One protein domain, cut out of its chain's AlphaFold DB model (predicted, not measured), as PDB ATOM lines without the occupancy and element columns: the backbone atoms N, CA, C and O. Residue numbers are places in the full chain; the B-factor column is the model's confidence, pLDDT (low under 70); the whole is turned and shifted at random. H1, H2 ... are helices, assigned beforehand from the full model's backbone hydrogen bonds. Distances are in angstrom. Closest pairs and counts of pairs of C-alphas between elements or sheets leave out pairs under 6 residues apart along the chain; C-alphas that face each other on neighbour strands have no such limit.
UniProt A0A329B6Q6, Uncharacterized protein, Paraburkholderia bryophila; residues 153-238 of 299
ATOM      1  N   MET A 153      60.739  35.906  47.224       93.06
ATOM      2  CA  MET A 153      59.855  35.040  46.446       93.06
ATOM      3  C   MET A 153      58.479  35.686  46.256       93.06
ATOM      4  O   MET A 153      57.934  35.653  45.154       93.06
ATOM      5  N   VAL A 154      57.927  36.310  47.299       92.94
ATOM      6  CA  VAL A 154      56.646  37.030  47.220       92.94
ATOM      7  C   VAL A 154      56.738  38.218  46.257       92.94
ATOM      8  O   VAL A 154      55.851  38.392  45.417       92.94
ATOM      9  N   LYS A 155      57.824  39.001  46.312       94.06
ATOM     10  CA  LYS A 155      58.073  40.118  45.384       94.06
ATOM     11  C   LYS A 155      58.171  39.645  43.934       94.06
ATOM     12  O   LYS A 155      57.562  40.254  43.054       94.06
ATOM     13  N   GLU A 156      58.875  38.546  43.674       95.94
ATOM     14  CA  GLU A 156      58.980  37.983  42.323       95.94
ATOM     15  C   GLU A 156      57.646  37.410  41.817       95.94
ATOM     16  O   GLU A 156      57.305  37.592  40.643       95.94
ATOM     17  N   ILE A 157      56.832  36.810  42.695       93.94
ATOM     18  CA  ILE A 157      55.458  36.400  42.359       93.94
ATOM     19  C   ILE A 157      54.623  37.620  41.953       93.94
ATOM     20  O   ILE A 157      53.994  37.595  40.892       93.94
ATOM     21  N   LEU A 158      54.639  38.701  42.741       95.00
ATOM     22  CA  LEU A 158      53.898  39.927  42.421       95.00
ATOM     23  C   LEU A 158      54.363  40.548  41.106       95.00
ATOM     24  O   LEU A 158      53.539  40.918  40.274       95.00
ATOM     25  N   LYS A 159      55.673  40.610  40.874       96.38
ATOM     26  CA  LYS A 159      56.250  41.120  39.625       96.38
ATOM     27  C   LYS A 159      55.790  40.315  38.410       96.38
ATOM     28  O   LYS A 159      55.488  40.898  37.366       96.38
ATOM     29  N   CYS A 160      55.700  38.989  38.536       96.62
ATOM     30  CA  CYS A 160      55.120  38.135  37.501       96.62
ATOM     31  C   CYS A 160      53.626  38.425  37.301       96.62
ATOM     32  O   CYS A 160      53.201  38.618  36.161       96.62
ATOM     33  N   CYS A 161      52.854  38.537  38.388       96.56
ATOM     34  CA  CYS A 161      51.426  38.852  38.326       96.56
ATOM     35  C   CYS A 161      51.179  40.184  37.609       96.56
ATOM     36  O   CYS A 161      50.419  40.220  36.649       96.56
ATOM     37  N   TYR A 162      51.879  41.255  37.990       95.94
ATOM     38  CA  TYR A 162      51.734  42.572  37.364       95.94
ATOM     39  C   TYR A 162      52.138  42.590  35.889       95.94
ATOM     40  O   TYR A 162      51.495  43.254  35.077       95.94
ATOM     41  N   ARG A 163      53.162  41.819  35.505       96.88
ATOM     42  CA  ARG A 163      53.536  41.664  34.092       96.88
ATOM     43  C   ARG A 163      52.416  41.009  33.283       96.88
ATOM     44  O   ARG A 163      52.141  41.438  32.161       96.88
ATOM     45  N   GLU A 164      51.790  39.969  33.830       95.94
ATOM     46  CA  GLU A 164      50.668  39.293  33.179       95.94
ATOM     47  C   GLU A 164      49.414  40.169  33.144       95.94
ATOM     48  O   GLU A 164      48.809  40.287  32.079       95.94
ATOM     49  N   ILE A 165      49.082  40.852  34.244       95.00
ATOM     50  CA  ILE A 165      47.981  41.824  34.322       95.00
ATOM     51  C   ILE A 165      48.136  42.881  33.228       95.00
ATOM     52  O   ILE A 165      47.255  43.006  32.381       95.00
ATOM     53  N   GLY A 166      49.298  43.532  33.130       95.25
ATOM     54  CA  GLY A 166      49.537  44.537  32.091       95.25
ATOM     55  C   GLY A 166      49.509  43.969  30.663       95.25
ATOM     56  O   GLY A 166      49.236  44.683  29.698       95.25
ATOM     57  N   SER A 167      49.786  42.675  30.469       93.56
ATOM     58  CA  SER A 167      49.593  42.003  29.174       93.56
ATOM     59  C   SER A 167      48.106  41.803  28.853       93.56
ATOM     60  O   SER A 167      47.668  42.055  27.728       93.56
ATOM     61  N   ILE A 168      47.318  41.393  29.849       93.44
ATOM     62  CA  ILE A 168      45.872  41.178  29.744       93.44
ATOM     63  C   ILE A 168      45.145  42.504  29.494       93.44
ATOM     64  O   ILE A 168      44.337  42.587  28.569       93.44
ATOM     65  N   GLU A 169      45.479  43.550  30.245       92.44
ATOM     66  CA  GLU A 169      44.921  44.895  30.082       92.44
ATOM     67  C   GLU A 169      45.211  45.448  28.691       92.44
ATOM     68  O   GLU A 169      44.286  45.843  27.985       92.44
ATOM     69  N   ARG A 170      46.468  45.380  28.227       92.31
ATOM     70  CA  ARG A 170      46.824  45.795  26.861       92.31
ATOM     71  C   ARG A 170      46.068  45.004  25.803       92.31
ATOM     72  O   ARG A 170      45.620  45.579  24.811       92.31
ATOM     73  N   ARG A 171      45.894  43.693  25.996       90.25
ATOM     74  CA  ARG A 171      45.112  42.852  25.082       90.25
ATOM     75  C   ARG A 171      43.660  43.327  25.004       90.25
ATOM     76  O   ARG A 171      43.167  43.506  23.892       90.25
ATOM     77  N   ILE A 172      43.003  43.566  26.135       88.38
ATOM     78  CA  ILE A 172      41.602  44.015  26.182       88.38
ATOM     79  C   ILE A 172      41.462  45.435  25.627       88.38
ATOM     80  O   ILE A 172      40.642  45.665  24.736       88.38
ATOM     81  N   ALA A 173      42.317  46.359  26.068       88.44
ATOM     82  CA  ALA A 173      42.346  47.737  25.591       88.44
ATOM     83  C   ALA A 173      42.573  47.805  24.075       88.44
ATOM     84  O   ALA A 173      41.924  48.588  23.385       88.44
ATOM     85  N   SER A 174      43.429  46.934  23.520       87.38
ATOM     86  CA  SER A 174      43.648  46.879  22.070       87.38
ATOM     87  C   SER A 174      42.362  46.565  21.305       87.38
ATOM     88  O   SER A 174      42.117  47.155  20.261       87.38
ATOM     89  N   VAL A 175      41.508  45.686  21.829       84.38
ATOM     90  CA  VAL A 175      40.256  45.292  21.172       84.38
ATOM     91  C   VAL A 175      39.190  46.360  21.346       84.38
ATOM     92  O   VAL A 175      38.502  46.673  20.381       84.38
ATOM     93  N   GLN A 176      39.096  46.970  22.527       85.00
ATOM     94  CA  GLN A 176      38.215  48.117  22.755       85.00
ATOM     95  C   GLN A 176      38.558  49.275  21.813       85.00
ATOM     96  O   GLN A 176      37.672  49.809  21.152       85.00
ATOM     97  N   ARG A 177      39.850  49.592  21.665       89.69
ATOM     98  CA  ARG A 177      40.355  50.589  20.711       89.69
ATOM     99  C   ARG A 177      39.942  50.263  19.271       89.69
ATOM    100  O   ARG A 177      39.460  51.139  18.558       89.69
ATOM    101  N   LEU A 178      40.100  49.004  18.852       87.25
ATOM    102  CA  LEU A 178      39.708  48.550  17.515       87.25
ATOM    103  C   LEU A 178      38.197  48.657  17.278       87.25
ATOM    104  O   LEU A 178      37.781  49.109  16.215       87.25
ATOM    105  N   LEU A 179      37.381  48.270  18.260       83.00
ATOM    106  CA  LEU A 179      35.920  48.368  18.182       83.00
ATOM    107  C   LEU A 179      35.423  49.818  18.213       83.00
ATOM    108  O   LEU A 179      34.401  50.115  17.604       83.00
ATOM    109  N   ALA A 180      36.170  50.723  18.844       85.81
ATOM    110  CA  ALA A 180      35.929  52.163  18.803       85.81
ATOM    111  C   ALA A 180      36.391  52.831  17.488       85.81
ATOM    112  O   ALA A 180      36.295  54.046  17.352       85.81
ATOM    113  N   GLY A 181      36.888  52.059  16.512       83.38
ATOM    114  CA  GLY A 181      37.252  52.550  15.176       83.38
ATOM    115  C   GLY A 181      38.696  53.032  15.032       83.38
ATOM    116  O   GLY A 181      39.108  53.426  13.941       83.38
ATOM    117  N   PHE A 182      39.507  52.953  16.086       84.69
ATOM    118  CA  PHE A 182      40.904  53.379  16.056       84.69
ATOM    119  C   PHE A 182      41.811  52.232  15.585       84.69
ATOM    120  O   PHE A 182      42.537  51.639  16.380       84.69
ATOM    121  N   ALA A 183      41.773  51.896  14.295       85.31
ATOM    122  CA  ALA A 183      42.654  50.895  13.683       85.31
ATOM    123  C   ALA A 183      43.784  51.567  12.885       85.31
ATOM    124  O   ALA A 183      43.523  52.371  11.993       85.31
ATOM    125  N   GLY A 184      45.041  51.224  13.191       81.69
ATOM    126  CA  GLY A 184      46.224  51.852  12.583       81.69
ATOM    127  C   GLY A 184      46.734  51.153  11.319       81.69
ATOM    128  O   GLY A 184      47.513  51.733  10.571       81.69
ATOM    129  N   SER A 185      46.299  49.916  11.063       88.12
ATOM    130  CA  SER A 185      46.689  49.128   9.886       88.12
ATOM    131  C   SER A 185      45.490  48.422   9.255       88.12
ATOM    132  O   SER A 185      44.470  48.202   9.911       88.12
ATOM    133  N   ASP A 186      45.606  48.008   7.994       86.00
ATOM    134  CA  ASP A 186      44.522  47.282   7.319       86.00
ATOM    135  C   ASP A 186      44.258  45.903   7.944       86.00
ATOM    136  O   ASP A 186      43.110  45.468   8.023       86.00
ATOM    137  N   ALA A 187      45.290  45.257   8.498       85.38
ATOM    138  CA  ALA A 187      45.134  44.022   9.267       85.38
ATOM    139  C   ALA A 187      44.308  44.241  10.548       85.38
ATOM    140  O   ALA A 187      43.484  43.404  10.921       85.38
ATOM    141  N   GLU A 188      44.500  45.382  11.215       87.56
ATOM    142  CA  GLU A 188      43.714  45.775  12.383       87.56
ATOM    143  C   GLU A 188      42.264  46.106  12.027       87.56
ATOM    144  O   GLU A 188      41.357  45.667  12.735       87.56
ATOM    145  N   LYS A 189      42.031  46.809  10.910       87.19
ATOM    146  CA  LYS A 189      40.677  47.087  10.403       87.19
ATOM    147  C   LYS A 189      39.932  45.795  10.088       87.19
ATOM    148  O   LYS A 189      38.780  45.633  10.483       87.19
ATOM    149  N   GLU A 190      40.598  44.852   9.429       87.12
ATOM    150  CA  GLU A 190      40.012  43.560   9.080       87.12
ATOM    151  C   GLU A 190      39.693  42.721  10.327       87.12
ATOM    152  O   GLU A 190      38.624  42.113  10.421       87.12
ATOM    153  N   LYS A 191      40.575  42.749  11.335       88.00
ATOM    154  CA  LYS A 191      40.324  42.122  12.637       88.00
ATOM    155  C   LYS A 191      39.133  42.765  13.356       88.00
ATOM    156  O   LYS A 191      38.281  42.039  13.864       88.00
ATOM    157  N   ALA A 192      39.057  44.096  13.394       89.50
ATOM    158  CA  ALA A 192      37.954  44.833  14.013       89.50
ATOM    159  C   ALA A 192      36.614  44.506  13.340       89.50
ATOM    160  O   ALA A 192      35.639  44.176  14.016       89.50
ATOM    161  N   LYS A 193      36.601  44.505  12.001       90.06
ATOM    162  CA  LYS A 193      35.438  44.150  11.185       90.06
ATOM    163  C   LYS A 193      34.972  42.724  11.460       90.06
ATOM    164  O   LYS A 193      33.792  42.515  11.713       90.06
ATOM    165  N   LEU A 194      35.893  41.755  11.481       90.00
ATOM    166  CA  LEU A 194      35.560  40.367  11.804       90.00
ATOM    167  C   LEU A 194      34.942  40.236  13.205       90.00
ATOM    168  O   LEU A 194      33.946  39.535  13.369       90.00
ATOM    169  N   ILE A 195      35.534  40.881  14.216       89.69
ATOM    170  CA  ILE A 195      35.020  40.833  15.593       89.69
ATOM    171  C   ILE A 195      33.614  41.435  15.648       89.69
ATOM    172  O   ILE A 195      32.718  40.818  16.217       89.69
ATOM    173  N   SER A 196      33.404  42.597  15.026       89.69
ATOM    174  CA  SER A 196      32.098  43.255  14.970       89.69
ATOM    175  C   SER A 196      31.040  42.374  14.295       89.69
ATOM    176  O   SER A 196      29.984  42.141  14.875       89.69
ATOM    177  N   GLU A 197      31.347  41.787  13.134       91.25
ATOM    178  CA  GLU A 197      30.440  40.874  12.421       91.25
ATOM    179  C   GLU A 197      30.077  39.637  13.258       91.25
ATOM    180  O   GLU A 197      28.923  39.208  13.259       91.25
ATOM    181  N   LEU A 198      31.037  39.069  14.001       90.06
ATOM    182  CA  LEU A 198      30.786  37.933  14.893       90.06
ATOM    183  C   LEU A 198      29.893  38.309  16.077       90.06
ATOM    184  O   LEU A 198      28.984  37.546  16.396       90.06
ATOM    185  N   LEU A 199      30.136  39.464  16.699       89.50
ATOM    186  CA  LEU A 199      29.336  39.953  17.821       89.50
ATOM    187  C   LEU A 199      27.911  40.301  17.384       89.50
ATOM    188  O   LEU A 199      26.969  39.965  18.092       89.50
ATOM    189  N   VAL A 200      27.727  40.906  16.208       90.88
ATOM    190  CA  VAL A 200      26.390  41.165  15.648       90.88
ATOM    191  C   VAL A 200      25.665  39.847  15.368       90.88
ATOM    192  O   VAL A 200      24.519  39.674  15.775       90.88
ATOM    193  N   LEU A 201      26.343  38.880  14.739       91.75
ATOM    194  CA  LEU A 201      25.762  37.574  14.419       91.75
ATOM    195  C   LEU A 201      25.364  36.772  15.671       91.75
ATOM    196  O   LEU A 201      24.381  36.033  15.644       91.75
ATOM    197  N   GLY A 202      26.140  36.877  16.750       86.81
ATOM    198  CA  GLY A 202      25.865  36.202  18.017       86.81
ATOM    199  C   GLY A 202      25.136  37.054  19.055       86.81
ATOM    200  O   GLY A 202      25.035  36.616  20.195       86.81
ATOM    201  N   ASN A 203      24.624  38.233  18.680       87.69
ATOM    202  CA  ASN A 203      23.915  39.159  19.569       87.69
ATOM    203  C   ASN A 203      24.693  39.501  20.860       87.69
ATOM    204  O   ASN A 203      24.160  39.431  21.964       87.69
ATOM    205  N   GLY A 204      25.977  39.834  20.716       83.75
ATOM    206  CA  GLY A 204      26.896  40.141  21.817       83.75
ATOM    207  C   GLY A 204      27.796  38.974  22.232       83.75
ATOM    208  O   GLY A 204      28.833  39.210  22.850       83.75
ATOM    209  N   ASP A 205      27.468  37.748  21.825       85.19
ATOM    210  CA  ASP A 205      28.294  36.559  22.036       85.19
ATOM    211  C   ASP A 205      28.968  36.081  20.745       85.19
ATOM    212  O   ASP A 205      28.662  36.521  19.639       85.19
ATOM    213  N   ILE A 206      29.903  35.135  20.868       86.25
ATOM    214  CA  ILE A 206      30.523  34.487  19.716       86.25
ATOM    215  C   ILE A 206      29.652  33.285  19.353       86.25
ATOM    216  O   ILE A 206      29.498  32.359  20.158       86.25
ATOM    217  N   PRO A 207      29.099  33.250  18.131       87.31
ATOM    218  CA  PRO A 207      28.220  32.176  17.707       87.31
ATOM    219  C   PRO A 207      28.945  30.824  17.670       87.31
ATOM    220  O   PRO A 207      30.134  30.716  17.358       87.31
ATOM    221  N   LYS A 208      28.195  29.745  17.931       85.44
ATOM    222  CA  LYS A 208      28.690  28.370  17.752       85.44
ATOM    223  C   LYS A 208      29.146  28.168  16.305       85.44
ATOM    224  O   LYS A 208      28.476  28.620  15.381       85.44
ATOM    225  N   ARG A 209      30.223  27.401  16.096       81.62
ATOM    226  CA  ARG A 209      30.871  27.215  14.779       81.62
ATOM    227  C   ARG A 209      29.909  26.854  13.638       81.62
ATOM    228  O   ARG A 209      30.107  27.325  12.527       81.62
ATOM    229  N   GLY A 210      28.875  26.049  13.901       83.19
ATOM    230  CA  GLY A 210      27.875  25.656  12.897       83.19
ATOM    231  C   GLY A 210      26.935  26.778  12.438       83.19
ATOM    232  O   GLY A 210      26.299  26.639  11.404       83.19
ATOM    233  N   LYS A 211      26.861  27.890  13.179       86.88
ATOM    234  CA  LYS A 211      26.061  29.076  12.840       86.88
ATOM    235  C   LYS A 211      26.878  30.172  12.145       86.88
ATOM    236  O   LYS A 211      26.323  31.205  11.795       86.88
ATOM    237  N   ILE A 212      28.187  29.970  11.967       89.31
ATOM    238  CA  ILE A 212      29.079  30.937  11.319       89.31
ATOM    239  C   ILE A 212      29.073  30.675   9.805       89.31
ATOM    240  O   ILE A 212      29.460  29.575   9.398       89.31
ATOM    241  N   PRO A 213      28.694  31.656   8.961       92.00
ATOM    242  CA  PRO A 213      28.750  31.518   7.507       92.00
ATOM    243  C   PRO A 213      30.149  31.137   7.015       92.00
ATOM    244  O   PRO A 213      31.156  31.584   7.570       92.00
ATOM    245  N   LEU A 214      30.229  30.350   5.936       88.44
ATOM    246  CA  LEU A 214      31.493  29.792   5.435       88.44
ATOM    247  C   LEU A 214      32.563  30.868   5.169       88.44
ATOM    248  O   LEU A 214      33.714  30.697   5.569       88.44
ATOM    249  N   GLY A 215      32.185  32.001   4.567       87.50
ATOM    250  CA  GLY A 215      33.102  33.119   4.303       87.50
ATOM    251  C   GLY A 215      33.680  33.747   5.575       87.50
ATOM    252  O   GLY A 215      34.882  34.011   5.653       87.50
ATOM    253  N   LEU A 216      32.849  33.909   6.608       88.00
ATOM    254  CA  LEU A 216      33.265  34.436   7.908       88.00
ATOM    255  C   LEU A 216      34.151  33.434   8.654       88.00
ATOM    256  O   LEU A 216      35.154  33.806   9.261       88.00
ATOM    257  N   ARG A 217      33.831  32.143   8.542       89.19
ATOM    258  CA  ARG A 217      34.615  31.049   9.120       89.19
ATOM    259  C   ARG A 217      36.024  30.971   8.528       89.19
ATOM    260  O   ARG A 217      36.970  30.797   9.285       89.19
ATOM    261  N   MET A 218      36.189  31.146   7.216       88.06
ATOM    262  CA  MET A 218      37.522  31.158   6.594       88.06
ATOM    263  C   MET A 218      38.386  32.324   7.095       88.06
ATOM    264  O   MET A 218      39.565  32.136   7.393       88.06
ATOM    265  N   ARG A 219      37.805  33.524   7.229       89.62
ATOM    266  CA  ARG A 219      38.490  34.706   7.788       89.62
ATOM    267  C   ARG A 219      38.856  34.500   9.259       89.62
ATOM    268  O   ARG A 219      39.964  34.826   9.677       89.62
ATOM    269  N   LEU A 220      37.954  33.884  10.017       88.88
ATOM    270  CA  LEU A 220      38.170  33.511  11.408       88.88
ATOM    271  C   LEU A 220      39.313  32.506  11.576       88.88
ATOM    272  O   LEU A 220      40.173  32.702  12.433       88.88
ATOM    273  N   ASP A 221      39.360  31.463  10.747       88.44
ATOM    274  CA  ASP A 221      40.416  30.448  10.796       88.44
ATOM    275  C   ASP A 221      41.796  31.066  10.465       88.44
ATOM    276  O   ASP A 221      42.777  30.761  11.145       88.44
ATOM    277  N   ARG A 222      41.872  32.038   9.537       86.69
ATOM    278  CA  ARG A 222      43.106  32.812   9.256       86.69
ATOM    279  C   ARG A 222      43.604  33.630  10.450       86.69
ATOM    280  O   ARG A 222      44.807  33.820  10.601       86.69
ATOM    281  N   LEU A 223      42.700  34.087  11.314       82.25
ATOM    282  CA  LEU A 223      43.035  34.826  12.535       82.25
ATOM    283  C   LEU A 223      43.198  33.922  13.770       82.25
ATOM    284  O   LEU A 223      43.337  34.419  14.889       82.25
ATOM    285  N   GLY A 224      43.263  32.600  13.575       84.25
ATOM    286  CA  GLY A 224      43.533  31.608  14.619       84.25
ATOM    287  C   GLY A 224      42.287  31.011  15.277       84.25
ATOM    288  O   GLY A 224      42.395  30.360  16.317       84.25
ATOM    289  N   GLY A 225      41.115  31.204  14.671       87.75
ATOM    290  CA  GLY A 225      39.882  30.512  15.020       87.75
ATOM    291  C   GLY A 225      39.095  31.133  16.177       87.75
ATOM    292  O   GLY A 225      39.525  32.074  16.845       87.75
ATOM    293  N   VAL A 226      37.921  30.540  16.433       85.69
ATOM    294  CA  VAL A 226      36.953  30.962  17.466       85.69
ATOM    295  C   VAL A 226      37.635  31.198  18.811       85.69
ATOM    296  O   VAL A 226      37.513  32.276  19.374       85.69
ATOM    297  N   ARG A 227      38.409  30.219  19.299       83.62
ATOM    298  CA  ARG A 227      39.029  30.270  20.631       83.62
ATOM    299  C   ARG A 227      39.966  31.465  20.794       83.62
ATOM    300  O   ARG A 227      39.941  32.112  21.837       83.62
ATOM    301  N   LYS A 228      40.780  31.753  19.776       84.69
ATOM    302  CA  LYS A 228      41.737  32.861  19.819       84.69
ATOM    303  C   LYS A 228      41.015  34.206  19.776       84.69
ATOM    304  O   LYS A 228      41.382  35.104  20.521       84.69
ATOM    305  N   ILE A 229      39.955  34.327  18.973       85.50
ATOM    306  CA  ILE A 229      39.110  35.530  18.953       85.50
ATOM    307  C   ILE A 229      38.351  35.718  20.270       85.50
ATOM    308  O   ILE A 229      38.366  36.822  20.803       85.50
ATOM    309  N   SER A 230      37.783  34.667  20.863       85.50
ATOM    310  CA  SER A 230      37.129  34.753  22.180       85.50
ATOM    311  C   SER A 230      38.072  35.284  23.258       85.50
ATOM    312  O   SER A 230      37.679  36.132  24.051       85.50
ATOM    313  N   GLN A 231      39.333  34.843  23.244       84.88
ATOM    314  CA  GLN A 231      40.367  35.341  24.153       84.88
ATOM    315  C   GLN A 231      40.753  36.799  23.900       84.88
ATOM    316  O   GLN A 231      41.420  37.385  24.734       84.88
ATOM    317  N   TYR A 232      40.411  37.410  22.770       81.69
ATOM    318  CA  TYR A 232      40.621  38.846  22.582       81.69
ATOM    319  C   TYR A 232      39.494  39.665  23.221       81.69
ATOM    320  O   TYR A 232      39.754  40.749  23.728       81.69
ATOM    321  N   ILE A 233      38.270  39.139  23.224       83.00
ATOM    322  CA  ILE A 233      37.072  39.873  23.651       83.00
ATOM    323  C   ILE A 233      36.828  39.726  25.154       83.00
ATOM    324  O   ILE A 233      36.498  40.704  25.819       83.00
ATOM    325  N   TRP A 234      37.010  38.521  25.698       86.31
ATOM    326  CA  TRP A 234      36.694  38.233  27.094       86.31
ATOM    327  C   TRP A 234      37.895  37.736  27.880       86.31
ATOM    328  O   TRP A 234      38.850  37.166  27.343       86.31
ATOM    329  N   LEU A 235      37.799  37.925  29.192       87.62
ATOM    330  CA  LEU A 235      38.671  37.280  30.155       87.62
ATOM    331  C   LEU A 235      38.360  35.784  30.201       87.62
ATOM    332  O   LEU A 235      37.208  35.363  30.288       87.62
ATOM    333  N   SER A 236      39.409  34.977  30.164       85.75
ATOM    334  CA  SER A 236      39.344  33.554  30.469       85.75
ATOM    335  C   SER A 236      39.657  33.309  31.949       85.75
ATOM    336  O   SER A 236      40.334  34.128  32.570       85.75
ATOM    337  N   PRO A 237      39.273  32.155  32.528       84.31
ATOM    338  CA  PRO A 237      39.654  31.812  33.901       84.31
ATOM    339  C   PRO A 237      41.169  31.869  34.158       84.31
ATOM    340  O   PRO A 237      41.599  32.198  35.257       84.31
ATOM    341  N   ARG A 238      41.989  31.597  33.131       88.81
ATOM    342  CA  ARG A 238      43.450  31.733  33.212       88.81
ATOM    343  C   ARG A 238      43.880  33.187  33.394       88.81
ATOM    344  O   ARG A 238      44.825  33.439  34.129       88.81
TER     345      ARG A 238
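This is residues 153 to 238 of the 299 residues of an uncharacterized protein of Paraburkholderia bryophila (UniProt A0A329B6Q6). One long helix, H1, sticks out as an arm with residues 153 to 167, and its other end enters a small compact head with three shorter helices, H2, H3 and H4, set crosswise to one another. A long loop, residues 202 to 213, joins H2 to H3 in that head. The printed part has 86 residues with four named helices in the order H1, H2, H3, H4 and no named strand; its class is all helix. The whole is loose, with a radius of gyration of the C-alphas of 15.2 A, and elongated, spanning 50 by 29 by 22 A.

H1 runs from residue 153, C-alpha at (59.855, 35.040, 46.446), to residue 179, 39.4 A. H2 holds residues 186 to 201, 22.3 A. H3 holds residues 214 to 222, 12.6 A. H4 holds residues 225 to 233, 13.0 A, and ends with its C-alpha at (37.072, 39.873, 23.651).

H1 touches H2 with residues 175 to 179 alone, about perpendicular at 82 degrees; the closest C-alphas, of Leu 178 and Ala 192, are 5.4 A apart. H1 touches H4 with residues 171 to 175 alone, about perpendicular at 78 degrees, closest at the C-alphas of Ile 172 and Tyr 232, 6.4 A. H2 and H3 only just touch, with 3 pairs of C-alphas within 8 A, the closest those of Leu 194 and Leu 220, 7.3 A; they run opposite ways at a steep tilt of 48 degrees. H2 and H4 are close but not clearly touching, the closest C-alphas, of Ile 195 and Ile 229, being 7.5 A apart. H3 and H4 touch only at the corner, and only just, with 3 pairs of C-alphas within 8 A, the closest those of Leu 220 and Val 226, 6.7 A. H1 and H3 are apart. In H1, H2, H3 and H4 every O i to N i+4 pair is within hydrogen-bond range.

The two C-alphas farthest apart, of Met 153 and Leu 214, are 50.1 A apart. Without the free residues the body spans 31 by 31 by 21 A. The link H2 to H3 is long, and the printed part has no cut. The mean pLDDT of the printed part is 88.5, and no printed residue is under 70.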